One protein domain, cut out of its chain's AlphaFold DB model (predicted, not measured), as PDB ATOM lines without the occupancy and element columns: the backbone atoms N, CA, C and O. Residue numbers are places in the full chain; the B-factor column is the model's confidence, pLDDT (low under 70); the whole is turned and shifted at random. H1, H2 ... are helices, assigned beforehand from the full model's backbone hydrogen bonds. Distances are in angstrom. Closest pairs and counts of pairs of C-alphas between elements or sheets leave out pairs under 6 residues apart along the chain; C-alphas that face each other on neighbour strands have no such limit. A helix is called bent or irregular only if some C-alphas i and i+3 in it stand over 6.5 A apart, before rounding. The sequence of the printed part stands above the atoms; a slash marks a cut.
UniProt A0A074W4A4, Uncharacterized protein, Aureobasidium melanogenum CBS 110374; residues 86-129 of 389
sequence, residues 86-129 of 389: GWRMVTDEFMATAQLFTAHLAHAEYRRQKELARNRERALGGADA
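This is residues 86 to 129 of the 389 residues of an uncharacterized protein of Aureobasidium melanogenum CBS 110374 (UniProt A0A074W4A4). One long helix, H1, makes nearly the whole of this domain, and at its far end the last few residues fold aside into a single short turn, H2. Residues 86 to 117 of H1 stand free, with no other part of the domain beside them. The printed part has 44 residues with two named helices, H1 then H2, and no named strand; the class is all helix. The whole is extended, with a radius of gyration of the C-alphas of 18.6 A, and its spans of 61 by 11 by 6 A only just make it a rod.

H1, residues 86 to 123, is not bent. In H1 every O i to N i+4 pair is within hydrogen-bond range. H2, residues 126 to 129, is too short for such a pair, but its one O i to N i+3 pair is within range. H1 and H2 are close but not clearly touching, with 1 pair of C-alphas within 8 A. Their closest C-alphas, those of Glu 121 and Ala 127, are 6.8 A apart. The two centres are 30.5 A apart.

H1 has 38 residues and measures 55.6 A from first to last C-alpha. It begins at C-alpha 86, (90.589, -18.946, 8.627), and ends at C-alpha 123, (103.889, 1.928, 58.388). H2 has 4 residues, Gly 126 to Ala 129, and measures 5.6 A from first to last C-alpha. It ends at C-alpha 129, (108.683, -3.991, 64.696).

The two C-alphas farthest apart, those of Gly 86 and Ala 129, are 60.8 A apart. The printed part has no cut, and the link from H1 to H2, 2 residues, is tight. The mean pLDDT of the printed part is 90.5. Residues 127 to 129, which belong to H2, are under 70, and the mean of H2 is 65 against 94 for H1.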
ATOM      1  N   GLY A  86      90.379 -20.392   8.502       83.81
ATOM      2  CA  GLY A  86      90.589 -18.946   8.627       83.81
ATOM      3  C   GLY A  86      89.948 -18.344   9.885       83.81
ATOM      4  O   GLY A  86      90.585 -17.561  10.585       83.81
ATOM      5  N   TRP A  87      88.723 -18.754  10.224       83.25
ATOM      6  CA  TRP A  87      88.036 -18.291  11.436       83.25
ATOM      7  C   TRP A  87      88.612 -18.919  12.707       83.25
ATOM      8  O   TRP A  87      88.604 -18.285  13.765       83.25
ATOM      9  N   ARG A  88      89.161 -20.136  12.610       85.31
ATOM     10  CA  ARG A  88      89.870 -20.791  13.718       85.31
ATOM     11  C   ARG A  88      91.158 -20.058  14.075       85.31
ATOM     12  O   ARG A  88      91.301 -19.665  15.225       85.31
ATOM     13  N   MET A  89      92.029 -19.797  13.093       85.94
ATOM     14  CA  MET A  89      93.285 -19.062  13.306       85.94
ATOM     15  C   MET A  89      93.032 -17.693  13.950       85.94
ATOM     16  O   MET A  89      93.627 -17.376  14.973       85.94
ATOM     17  N   VAL A  90      92.059 -16.935  13.432       89.94
ATOM     18  CA  VAL A  90      91.647 -15.641  14.007       89.94
ATOM     19  C   VAL A  90      91.131 -15.781  15.449       89.94
ATOM     20  O   VAL A  90      91.395 -14.925  16.292       89.94
ATOM     21  N   THR A  91      90.417 -16.863  15.774       89.62
ATOM     22  CA  THR A  91      89.958 -17.128  17.149       89.62
ATOM     23  C   THR A  91      91.131 -17.435  18.081       89.62
ATOM     24  O   THR A  91      91.174 -16.912  19.195       89.62
ATOM     25  N   ASP A  92      92.100 -18.230  17.625       92.88
ATOM     26  CA  ASP A  92      93.299 -18.579  18.391       92.88
ATOM     27  C   ASP A  92      94.195 -17.342  18.622       92.88
ATOM     28  O   ASP A  92      94.662 -17.123  19.740       92.88
ATOM     29  N   GLU A  93      94.339 -16.459  17.627       94.88
ATOM     30  CA  GLU A  93      95.001 -15.149  17.753       94.88
ATOM     31  C   GLU A  93      94.295 -14.228  18.766       94.88
ATOM     32  O   GLU A  93      94.944 -13.617  19.629       94.88
ATOM     33  N   PHE A  94      92.960 -14.147  18.728       95.94
ATOM     34  CA  PHE A  94      92.194 -13.386  19.721       95.94
ATOM     35  C   PHE A  94      92.296 -13.984  21.131       95.94
ATOM     36  O   PHE A  94      92.311 -13.239  22.113       95.94
ATOM     37  N   MET A  95      92.420 -15.306  21.265       96.56
ATOM     38  CA  MET A  95      92.672 -15.944  22.560       96.56
ATOM     39  C   MET A  95      94.096 -15.693  23.063       96.56
ATOM     40  O   MET A  95      94.258 -15.354  24.236       96.56
ATOM     41  N   ALA A  96      95.114 -15.766  22.204       96.88
ATOM     42  CA  ALA A  96      96.499 -15.459  22.565       96.88
ATOM     43  C   ALA A  96      96.661 -13.993  23.016       96.88
ATOM     44  O   ALA A  96      97.241 -13.716  24.070       96.88
ATOM     45  N   THR A  97      96.082 -13.044  22.275       97.44
ATOM     46  CA  THR A  97      96.108 -11.616  22.638       97.44
ATOM     47  C   THR A  97      95.324 -11.322  23.922       97.44
ATOM     48  O   THR A  97      95.806 -10.566  24.771       97.44
ATOM     49  N   ALA A  98      94.169 -11.964  24.140       97.50
ATOM     50  CA  ALA A  98      93.423 -11.852  25.395       97.50
ATOM     51  C   ALA A  98      94.198 -12.425  26.599       97.50
ATOM     52  O   ALA A  98      94.191 -11.829  27.682       97.50
ATOM     53  N   GLN A  99      94.905 -13.548  26.426       97.56
ATOM     54  CA  GLN A  99      95.777 -14.128  27.456       97.56
ATOM     55  C   GLN A  99      96.942 -13.190  27.803       97.56
ATOM     56  O   GLN A  99      97.192 -12.938  28.981       97.56
ATOM     57  N   LEU A 100      97.596 -12.593  26.802       97.50
ATOM     58  CA  LEU A 100      98.669 -11.618  27.021       97.50
ATOM     59  C   LEU A 100      98.174 -10.382  27.793       97.50
ATOM     60  O   LEU A 100      98.797  -9.958  28.768       97.50
ATOM     61  N   PHE A 101      97.021  -9.828  27.403       97.81
ATOM     62  CA  PHE A 101      96.453  -8.645  28.054       97.81
ATOM     63  C   PHE A 101      96.009  -8.929  29.498       97.81
ATOM     64  O   PHE A 101      96.266  -8.134  30.404       97.81
ATOM     65  N   THR A 102      95.393 -10.089  29.748       97.62
ATOM     66  CA  THR A 102      94.998 -10.498  31.107       97.62
ATOM     67  C   THR A 102      96.202 -10.792  32.003       97.62
ATOM     68  O   THR A 102      96.192 -10.382  33.165       97.62
ATOM     69  N   ALA A 103      97.274 -11.392  31.472       97.38
ATOM     70  CA  ALA A 103      98.538 -11.558  32.191       97.38
ATOM     71  C   ALA A 103      99.179 -10.205  32.557       97.38
ATOM     72  O   ALA A 103      99.606 -10.013  33.699       97.38
ATOM     73  N   HIS A 104      99.181  -9.237  31.631       97.44
ATOM     74  CA  HIS A 104      99.683  -7.884  31.888       97.44
ATOM     75  C   HIS A 104      98.901  -7.181  33.012       97.44
ATOM     76  O   HIS A 104      99.504  -6.670  33.959       97.44
ATOM     77  N   LEU A 105      97.562  -7.214  32.966       98.19
ATOM     78  CA  LEU A 105      96.708  -6.643  34.017       98.19
ATOM     79  C   LEU A 105      96.928  -7.315  35.383       98.19
ATOM     80  O   LEU A 105      97.038  -6.623  36.398       98.19
ATOM     81  N   ALA A 106      97.029  -8.647  35.417       98.00
ATOM     82  CA  ALA A 106      97.285  -9.393  36.647       98.00
ATOM     83  C   ALA A 106      98.646  -9.028  37.266       98.00
ATOM     84  O   ALA A 106      98.751  -8.847  38.479       98.00
ATOM     85  N   HIS A 107      99.680  -8.856  36.437       97.81
ATOM     86  CA  HIS A 107     101.006  -8.434  36.881       97.81
ATOM     87  C   HIS A 107     101.023  -6.984  37.395       97.81
ATOM     88  O   HIS A 107     101.643  -6.714  38.428       97.81
ATOM     89  N   ALA A 108     100.307  -6.064  36.740       98.00
ATOM     90  CA  ALA A 108     100.167  -4.679  37.191       98.00
ATOM     91  C   ALA A 108      99.470  -4.583  38.564       98.00
ATOM     92  O   ALA A 108      99.976  -3.922  39.474       98.00
ATOM     93  N   GLU A 109      98.359  -5.300  38.757       97.94
ATOM     94  CA  GLU A 109      97.661  -5.338  40.048       97.94
ATOM     95  C   GLU A 109      98.490  -6.069  41.123       97.94
ATOM     96  O   GLU A 109      98.540  -5.611  42.264       97.94
ATOM     97  N   TYR A 110      99.235  -7.127  40.778       98.19
ATOM     98  CA  TYR A 110     100.178  -7.765  41.705       98.19
ATOM     99  C   TYR A 110     101.276  -6.799  42.181       98.19
ATOM    100  O   TYR A 110     101.557  -6.743  43.380       98.19
ATOM    101  N   ARG A 111     101.870  -5.999  41.279       97.88
ATOM    102  CA  ARG A 111     102.855  -4.959  41.642       97.88
ATOM    103  C   ARG A 111     102.251  -3.949  42.620       97.88
ATOM    104  O   ARG A 111     102.790  -3.765  43.711       97.88
ATOM    105  N   ARG A 112     101.071  -3.409  42.302       97.75
ATOM    106  CA  ARG A 112     100.319  -2.491  43.173       97.75
ATOM    107  C   ARG A 112     100.027  -3.094  44.553       97.75
ATOM    108  O   ARG A 112     100.226  -2.435  45.572       97.75
ATOM    109  N   GLN A 113      99.575  -4.347  44.621       97.44
ATOM    110  CA  GLN A 113      99.301  -5.023  45.895       97.44
ATOM    111  C   GLN A 113     100.578  -5.279  46.705       97.44
ATOM    112  O   GLN A 113     100.577  -5.090  47.922       97.44
ATOM    113  N   LYS A 114     101.682  -5.640  46.041       97.25
ATOM    114  CA  LYS A 114     103.010  -5.813  46.650       97.25
ATOM    115  C   LYS A 114     103.550  -4.499  47.223       97.25
ATOM    116  O   LYS A 114     104.116  -4.498  48.314       97.25
ATOM    117  N   GLU A 115     103.338  -3.378  46.538       96.38
ATOM    118  CA  GLU A 115     103.663  -2.035  47.035       96.38
ATOM    119  C   GLU A 115     102.789  -1.632  48.225       96.38
ATOM    120  O   GLU A 115     103.314  -1.189  49.245       96.38
ATOM    121  N   LEU A 116     101.471  -1.854  48.158       95.69
ATOM    122  CA  LEU A 116     100.565  -1.613  49.286       95.69
ATOM    123  C   LEU A 116     100.928  -2.468  50.509       95.69
ATOM    124  O   LEU A 116     100.872  -1.970  51.634       95.69
ATOM    125  N   ALA A 117     101.335  -3.723  50.311       93.06
ATOM    126  CA  ALA A 117     101.829  -4.590  51.377       93.06
ATOM    127  C   ALA A 117     103.132  -4.047  51.990       93.06
ATOM    128  O   ALA A 117     103.190  -3.868  53.204       93.06
ATOM    129  N   ARG A 118     104.126  -3.684  51.167       90.75
ATOM    130  CA  ARG A 118     105.385  -3.055  51.619       90.75
ATOM    131  C   ARG A 118     105.156  -1.732  52.353       90.75
ATOM    132  O   ARG A 118     105.824  -1.456  53.344       90.75
ATOM    133  N   ASN A 119     104.210  -0.914  51.899       90.50
ATOM    134  CA  ASN A 119     103.882   0.358  52.542       90.50
ATOM    135  C   ASN A 119     103.168   0.151  53.886       90.50
ATOM    136  O   ASN A 119     103.466   0.867  54.838       90.50
ATOM    137  N   ARG A 120     102.293  -0.859  54.002       88.94
ATOM    138  CA  ARG A 120     101.713  -1.280  55.291       88.94
ATOM    139  C   ARG A 120     102.774  -1.826  56.240       88.94
ATOM    140  O   ARG A 120     102.764  -1.463  57.407       88.94
ATOM    141  N   GLU A 121     103.695  -2.648  55.743       86.25
ATOM    142  CA  GLU A 121     104.820  -3.171  56.522       86.25
ATOM    143  C   GLU A 121     105.673  -2.022  57.076       86.25
ATOM    144  O   GLU A 121     105.849  -1.924  58.285       86.25
ATOM    145  N   ARG A 122     106.099  -1.079  56.221       85.19
ATOM    146  CA  ARG A 122     106.818   0.143  56.628       85.19
ATOM    147  C   ARG A 122     106.043   0.966  57.662       85.19
ATOM    148  O   ARG A 122     106.627   1.379  58.657       85.19
ATOM    149  N   ALA A 123     104.739   1.174  57.461       84.19
ATOM    150  CA  ALA A 123     103.889   1.928  58.388       84.19
ATOM    151  C   ALA A 123     103.707   1.237  59.754       84.19
ATOM    152  O   ALA A 123     103.510   1.915  60.757       84.19
ATOM    153  N   LEU A 124     103.804  -0.094  59.803       80.50
ATOM    154  CA  LEU A 124     103.788  -0.891  61.033       80.50
ATOM    155  C   LEU A 124     105.176  -1.021  61.693       80.50
ATOM    156  O   LEU A 124     105.304  -1.749  62.671       80.50
ATOM    157  N   GLY A 125     106.197  -0.314  61.188       74.56
ATOM    158  CA  GLY A 125     107.569  -0.327  61.711       74.56
ATOM    159  C   GLY A 125     108.494  -1.378  61.078       74.56
ATOM    160  O   GLY A 125     109.553  -1.681  61.624       74.56
ATOM    161  N   GLY A 126     108.114  -1.929  59.924       73.00
ATOM    162  CA  GLY A 126     108.874  -2.942  59.191       73.00
ATOM    163  C   GLY A 126     108.798  -4.340  59.814       73.00
ATOM    164  O   GLY A 126     108.178  -4.555  60.858       73.00
ATOM    165  N   ALA A 127     109.486  -5.299  59.191       63.41
ATOM    166  CA  ALA A 127     109.707  -6.622  59.773       63.41
ATOM    167  C   ALA A 127     110.303  -6.562  61.197       63.41
ATOM    168  O   ALA A 127     109.969  -7.411  62.021       63.41
ATOM    169  N   ASP A 128     111.112  -5.544  61.511       63.19
ATOM    170  CA  ASP A 128     111.765  -5.374  62.817       63.19
ATOM    171  C   ASP A 128     110.801  -4.984  63.953       63.19
ATOM    172  O   ASP A 128     111.011  -5.395  65.090       63.19
ATOM    173  N   ALA A 129     109.707  -4.264  63.678       62.00
ATOM    174  CA  ALA A 129     108.683  -3.991  64.696       62.00
ATOM    175  C   ALA A 129     107.765  -5.199  64.962       62.00
ATOM    176  O   ALA A 129     107.203  -5.335  66.050       62.00
TER     177      ALA A 129